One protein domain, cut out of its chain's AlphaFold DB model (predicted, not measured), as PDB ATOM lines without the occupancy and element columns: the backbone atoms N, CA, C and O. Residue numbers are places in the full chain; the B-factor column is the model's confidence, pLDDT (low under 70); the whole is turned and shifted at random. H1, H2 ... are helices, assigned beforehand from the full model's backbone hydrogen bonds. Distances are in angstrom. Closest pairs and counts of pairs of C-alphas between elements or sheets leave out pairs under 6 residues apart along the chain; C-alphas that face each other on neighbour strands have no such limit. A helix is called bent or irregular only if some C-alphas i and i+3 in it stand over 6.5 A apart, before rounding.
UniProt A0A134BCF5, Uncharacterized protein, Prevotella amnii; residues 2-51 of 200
ATOM      1  N   LEU A   2     126.745 168.798 144.493       55.47
ATOM      2  CA  LEU A   2     127.183 167.653 143.666       55.47
ATOM      3  C   LEU A   2     127.243 167.925 142.142       55.47
ATOM      4  O   LEU A   2     128.182 167.514 141.473       55.47
ATOM      5  N   ARG A   3     126.275 168.666 141.582       65.31
ATOM      6  CA  ARG A   3     126.212 168.952 140.131       65.31
ATOM      7  C   ARG A   3     127.363 169.822 139.614       65.31
ATOM      8  O   ARG A   3     127.817 169.620 138.497       65.31
ATOM      9  N   ILE A   4     127.852 170.758 140.427       71.94
ATOM     10  CA  ILE A   4     128.959 171.651 140.050       71.94
ATOM     11  C   ILE A   4     130.283 170.876 140.077       71.94
ATOM     12  O   ILE A   4     131.085 171.013 139.160       71.94
ATOM     13  N   ALA A   5     130.464 169.986 141.060       67.62
ATOM     14  CA  ALA A   5     131.636 169.113 141.143       67.62
ATOM     15  C   ALA A   5     131.742 168.155 139.941       67.62
ATOM     16  O   ALA A   5     132.826 167.982 139.392       67.62
ATOM     17  N   VAL A   6     130.619 167.594 139.475       75.62
ATOM     18  CA  VAL A   6     130.590 166.711 138.292       75.62
ATOM     19  C   VAL A   6     130.943 167.470 137.010       75.62
ATOM     20  O   VAL A   6     131.721 166.972 136.202       75.62
ATOM     21  N   ILE A   7     130.431 168.692 136.834       75.81
ATOM     22  CA  ILE A   7     130.755 169.516 135.660       75.81
ATOM     23  C   ILE A   7     132.242 169.889 135.664       75.81
ATOM     24  O   ILE A   7     132.888 169.746 134.631       75.81
ATOM     25  N   PHE A   8     132.802 170.277 136.816       74.19
ATOM     26  CA  PHE A   8     134.236 170.557 136.951       74.19
ATOM     27  C   PHE A   8     135.110 169.332 136.674       74.19
ATOM     28  O   PHE A   8     136.159 169.456 136.049       74.19
ATOM     29  N   PHE A   9     134.675 168.145 137.092       72.19
ATOM     30  CA  PHE A   9     135.405 166.904 136.845       72.19
ATOM     31  C   PHE A   9     135.411 166.531 135.354       72.19
ATOM     32  O   PHE A   9     136.453 166.185 134.795       72.19
ATOM     33  N   ILE A  10     134.268 166.685 134.677       72.75
ATOM     34  CA  ILE A  10     134.139 166.441 133.232       72.75
ATOM     35  C   ILE A  10     134.943 167.472 132.428       72.75
ATOM     36  O   ILE A  10     135.613 167.105 131.460       72.75
ATOM     37  N   THR A  11     134.921 168.752 132.814       72.38
ATOM     38  CA  THR A  11     135.709 169.786 132.127       72.38
ATOM     39  C   THR A  11     137.206 169.612 132.371       72.38
ATOM     40  O   THR A  11     137.973 169.763 131.421       72.38
ATOM     41  N   MET A  12     137.635 169.198 133.570       59.22
ATOM     42  CA  MET A  12     139.037 168.843 133.842       59.22
ATOM     43  C   MET A  12     139.518 167.660 132.995       59.22
ATOM     44  O   MET A  12     140.607 167.732 132.426       59.22
ATOM     45  N   ILE A  13     138.709 166.600 132.873       63.66
ATOM     46  CA  ILE A  13     139.008 165.442 132.011       63.66
ATOM     47  C   ILE A  13     139.134 165.875 130.547       63.66
ATOM     48  O   ILE A  13     140.078 165.483 129.862       63.66
ATOM     49  N   LYS A  14     138.228 166.736 130.073       58.09
ATOM     50  CA  LYS A  14     138.244 167.250 128.699       58.09
ATOM     51  C   LYS A  14     139.477 168.127 128.428       58.09
ATOM     52  O   LYS A  14     140.087 167.996 127.372       58.09
ATOM     53  N   ILE A  15     139.886 168.957 129.393       54.66
ATOM     54  CA  ILE A  15     141.083 169.816 129.315       54.66
ATOM     55  C   ILE A  15     142.382 168.989 129.336       54.66
ATOM     56  O   ILE A  15     143.310 169.280 128.577       54.66
ATOM     57  N   GLN A  16     142.445 167.927 130.144       55.84
ATOM     58  CA  GLN A  16     143.566 166.978 130.136       55.84
ATOM     59  C   GLN A  16     143.679 166.241 128.791       55.84
ATOM     60  O   GLN A  16     144.777 166.128 128.250       55.84
ATOM     61  N   PHE A  17     142.550 165.854 128.184       56.50
ATOM     62  CA  PHE A  17     142.524 165.263 126.841       56.50
ATOM     63  C   PHE A  17     142.984 166.231 125.736       56.50
ATOM     64  O   PHE A  17     143.617 165.795 124.781       56.50
ATOM     65  N   THR A  18     142.728 167.541 125.860       56.94
ATOM     66  CA  THR A  18     143.161 168.539 124.855       56.94
ATOM     67  C   THR A  18     144.659 168.862 124.871       56.94
ATOM     68  O   THR A  18     145.167 169.400 123.891       56.94
ATOM     69  N   LYS A  19     145.376 168.543 125.956       59.81
ATOM     70  CA  LYS A  19     146.839 168.722 126.062       59.81
ATOM     71  C   LYS A  19     147.637 167.461 125.720       59.81
ATOM     72  O   LYS A  19     148.865 167.511 125.687       59.81
ATOM     73  N   LEU A  20     146.955 166.344 125.481       62.69
ATOM     74  CA  LEU A  20     147.570 165.059 125.186       62.69
ATOM     75  C   LEU A  20     147.899 165.025 123.687       62.69
ATOM     76  O   LEU A  20     147.000 165.054 122.847       62.69
ATOM     77  N   SER A  21     149.189 165.046 123.336       77.12
ATOM     78  CA  SER A  21     149.611 165.054 121.932       77.12
ATOM     79  C   SER A  21     149.035 163.832 121.209       77.12
ATOM     80  O   SER A  21     148.959 162.743 121.780       77.12
ATOM     81  N   LEU A  22     148.639 163.981 119.943       79.25
ATOM     82  CA  LEU A  22     148.074 162.889 119.136       79.25
ATOM     83  C   LEU A  22     148.937 161.609 119.208       79.25
ATOM     84  O   LEU A  22     148.415 160.501 119.274       79.25
ATOM     85  N   GLN A  23     150.259 161.777 119.293       80.44
ATOM     86  CA  GLN A  23     151.226 160.695 119.476       80.44
ATOM     87  C   GLN A  23     151.026 159.934 120.795       80.44
ATOM     88  O   GLN A  23     151.010 158.707 120.792       80.44
ATOM     89  N   THR A  24     150.815 160.633 121.914       81.75
ATOM     90  CA  THR A  24     150.542 159.991 123.212       81.75
ATOM     91  C   THR A  24     149.212 159.234 123.225       81.75
ATOM     92  O   THR A  24     149.153 158.129 123.759       81.75
ATOM     93  N   ILE A  25     148.176 159.747 122.551       85.56
ATOM     94  CA  ILE A  25     146.893 159.037 122.401       85.56
ATOM     95  C   ILE A  25     147.083 157.751 121.588       85.56
ATOM     96  O   ILE A  25     146.612 156.690 121.997       85.56
ATOM     97  N   ILE A  26     147.812 157.822 120.471       86.38
ATOM     98  CA  ILE A  26     148.095 156.662 119.614       86.38
ATOM     99  C   ILE A  26     148.870 155.584 120.390       86.38
ATOM    100  O   ILE A  26     148.498 154.412 120.332       86.38
ATOM    101  N   ILE A  27     149.888 155.970 121.167       88.06
ATOM    102  CA  ILE A  27     150.674 155.039 121.995       88.06
ATOM    103  C   ILE A  27     149.794 154.372 123.063       88.06
ATOM    104  O   ILE A  27     149.880 153.158 123.253       88.06
ATOM    105  N   CYS A  28     148.911 155.126 123.725       88.75
ATOM    106  CA  CYS A  28     147.978 154.562 124.700       88.75
ATOM    107  C   CYS A  28     147.012 153.552 124.065       88.75
ATOM    108  O   CYS A  28     146.786 152.488 124.639       88.75
ATOM    109  N   VAL A  29     146.479 153.842 122.874       91.94
ATOM    110  CA  VAL A  29     145.567 152.932 122.158       91.94
ATOM    111  C   VAL A  29     146.288 151.659 121.702       91.94
ATOM    112  O   VAL A  29     145.755 150.564 121.877       91.94
ATOM    113  N   LEU A  30     147.512 151.777 121.177       91.81
ATOM    114  CA  LEU A  30     148.347 150.629 120.795       91.81
ATOM    115  C   LEU A  30     148.696 149.747 122.000       91.81
ATOM    116  O   LEU A  30     148.580 148.526 121.914       91.81
ATOM    117  N   SER A  31     149.065 150.357 123.128       92.00
ATOM    118  CA  SER A  31     149.335 149.642 124.381       92.00
ATOM    119  C   SER A  31     148.092 148.904 124.888       92.00
ATOM    120  O   SER A  31     148.164 147.724 125.232       92.00
ATOM    121  N   LEU A  32     146.920 149.547 124.846       93.75
ATOM    122  CA  LEU A  32     145.652 148.931 125.243       93.75
ATOM    123  C   LEU A  32     145.290 147.731 124.351       93.75
ATOM    124  O   LEU A  32     144.910 146.679 124.863       93.75
ATOM    125  N   LEU A  33     145.433 147.869 123.028       92.75
ATOM    126  CA  LEU A  33     145.199 146.781 122.071       92.75
ATOM    127  C   LEU A  33     146.158 145.609 122.297       92.75
ATOM    128  O   LEU A  33     145.734 144.453 122.252       92.75
ATOM    129  N   PHE A  34     147.429 145.897 122.577       93.62
ATOM    130  CA  PHE A  34     148.421 144.872 122.879       93.62
ATOM    131  C   PHE A  34     148.076 144.119 124.171       93.62
ATOM    132  O   PHE A  34     148.056 142.889 124.177       93.62
ATOM    133  N   MET A  35     147.695 144.835 125.231       93.25
ATOM    134  CA  MET A  35     147.249 144.223 126.488       93.25
ATOM    135  C   MET A  35     145.982 143.380 126.309       93.25
ATOM    136  O   MET A  35     145.901 142.279 126.850       93.25
ATOM    137  N   LEU A  36     145.017 143.842 125.507       93.75
ATOM    138  CA  LEU A  36     143.813 143.075 125.186       93.75
ATOM    139  C   LEU A  36     144.147 141.800 124.395       93.75
ATOM    140  O   LEU A  36     143.584 140.743 124.668       93.75
ATOM    141  N   SER A  37     145.093 141.876 123.458       90.88
ATOM    142  CA  SER A  37     145.576 140.710 122.714       90.88
ATOM    143  C   SER A  37     146.274 139.698 123.623       90.88
ATOM    144  O   SER A  37     146.068 138.498 123.454       90.88
ATOM    145  N   LEU A  38     147.081 140.155 124.586       92.00
ATOM    146  CA  LEU A  38     147.718 139.280 125.573       92.00
ATOM    147  C   LEU A  38     146.682 138.622 126.492       92.00
ATOM    148  O   LEU A  38     146.781 137.425 126.745       92.00
ATOM    149  N   LEU A  39     145.659 139.363 126.930       89.25
ATOM    150  CA  LEU A  39     144.547 138.832 127.727       89.25
ATOM    151  C   LEU A  39     143.742 137.778 126.958       89.25
ATOM    152  O   LEU A  39     143.439 136.722 127.507       89.25
ATOM    153  N   LEU A  40     143.428 138.031 125.684       86.44
ATOM    154  CA  LEU A  40     142.741 137.063 124.826       86.44
ATOM    155  C   LEU A  40     143.605 135.827 124.564       86.44
ATOM    156  O   LEU A  40     143.088 134.716 124.603       86.44
ATOM    157  N   ASN A  41     144.911 135.998 124.346       86.00
ATOM    158  CA  ASN A  41     145.840 134.884 124.159       86.00
ATOM    159  C   ASN A  41     145.978 134.040 125.437       86.00
ATOM    160  O   ASN A  41     145.909 132.814 125.368       86.00
ATOM    161  N   TYR A  42     146.087 134.692 126.598       84.44
ATOM    162  CA  TYR A  42     146.101 134.042 127.905       84.44
ATOM    163  C   TYR A  42     144.802 133.264 128.147       84.44
ATOM    164  O   TYR A  42     144.842 132.071 128.442       84.44
ATOM    165  N   TRP A  43     143.649 133.897 127.914       80.75
ATOM    166  CA  TRP A  43     142.346 133.248 128.055       80.75
ATOM    167  C   TRP A  43     142.165 132.086 127.072       80.75
ATOM    168  O   TRP A  43     141.610 131.048 127.425       80.75
ATOM    169  N   GLN A  44     142.685 132.212 125.850       75.06
ATOM    170  CA  GLN A  44     142.664 131.146 124.854       75.06
ATOM    171  C   GLN A  44     143.588 129.982 125.240       75.06
ATOM    172  O   GLN A  44     143.207 128.833 125.028       75.06
ATOM    173  N   CYS A  45     144.744 130.245 125.859       67.56
ATOM    174  CA  CYS A  45     145.610 129.212 126.441       67.56
ATOM    175  C   CYS A  45     144.945 128.498 127.626       67.56
ATOM    176  O   CYS A  45     145.075 127.280 127.762       67.56
ATOM    177  N   GLU A  46     144.208 129.232 128.458       70.12
ATOM    178  CA  GLU A  46     143.477 128.683 129.604       70.12
ATOM    179  C   GLU A  46     142.252 127.864 129.155       70.12
ATOM    180  O   GLU A  46     142.005 126.768 129.650       70.12
ATOM    181  N   CYS A  47     141.537 128.314 128.123       57.88
ATOM    182  CA  CYS A  47     140.431 127.567 127.521       57.88
ATOM    183  C   CYS A  47     140.905 126.351 126.700       57.88
ATOM    184  O   CYS A  47     140.225 125.320 126.686       57.88
ATOM    185  N   ALA A  48     142.073 126.424 126.051       56.12
ATOM    186  CA  ALA A  48     142.699 125.288 125.364       56.12
ATOM    187  C   ALA A  48     143.170 124.191 126.336       56.12
ATOM    188  O   ALA A  48     143.294 123.037 125.933       56.12
ATOM    189  N   HIS A  49     143.365 124.530 127.617       50.31
ATOM    190  CA  HIS A  49     143.622 123.566 128.689       50.31
ATOM    191  C   HIS A  49     142.391 122.773 129.121       50.31
ATOM    192  O   HIS A  49     142.512 121.911 129.989       50.31
ATOM    193  N   THR A  50     141.218 122.983 128.515       46.53
ATOM    194  CA  THR A  50     140.170 121.969 128.614       46.53
ATOM    195  C   THR A  50     140.583 120.797 127.725       46.53
ATOM    196  O   THR A  50     140.554 120.928 126.498       46.53
ATOM    197  N   PRO A  51     141.000 119.640 128.285       49.34
ATOM    198  CA  PRO A  51     141.193 118.467 127.457       49.34
ATOM    199  C   PRO A  51     139.855 118.230 126.768       49.34
ATOM    200  O   PRO A  51     138.821 118.088 127.428       49.34
TER     201      PRO A  51
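This is residues 2 to 51 of the 200 residues of an uncharacterized protein of Prevotella amnii (UniProt A0A134BCF5). Two helices make an open, flat L: the long helix H2 forms one arm, the shorter H1 forms the other, and the link of residues 19 to 21 is the corner. The arms do not fold back on each other, and there is no core between them. The printed part has 50 residues with two named helices, H1 then H2 along the chain, and no named strand; the class is all helix. The whole is extended, with a radius of gyration of the C-alphas of 18.3 A, and its C-alphas span 56 by 31 by 5 A.

The longest helix is H2, residues 22 to 48. H1, residues 2 to 18, comes before it in the chain, and a tight link of 3 residues joins the two. H1 and H2 are apart, with no C-alpha of the one within 8 A of the other. Residues 2 to 16, 18 to 24 and 26 to 51 stand free, with no C-alpha 8 or more residues away along the chain within 10 A. In H1 and H2 every O i to N i+4 pair is within hydrogen-bond range, and neither helix is bent.

H2 has 27 residues and measures 38.5 A from its first to its last C-alpha, from Leu 22 at (148.074, 162.889, 119.136) to Ala 48 at (142.699, 125.288, 125.364). H1 has 17 residues and measures 24.7 A, and its first C-alpha, that of Leu 2, is at (127.183, 167.653, 143.666).

The two C-alphas farthest apart are those of Ile 4 and Pro 51, at 56.0 A. The printed part has no cut and no long link. The mean pLDDT of the printed part is 74.5, with 84 for H2 and 65 for H1. Confidence is under 70 at 18 residues: 2 to 3, 5, 12 to 20, 45 and 47 to 51.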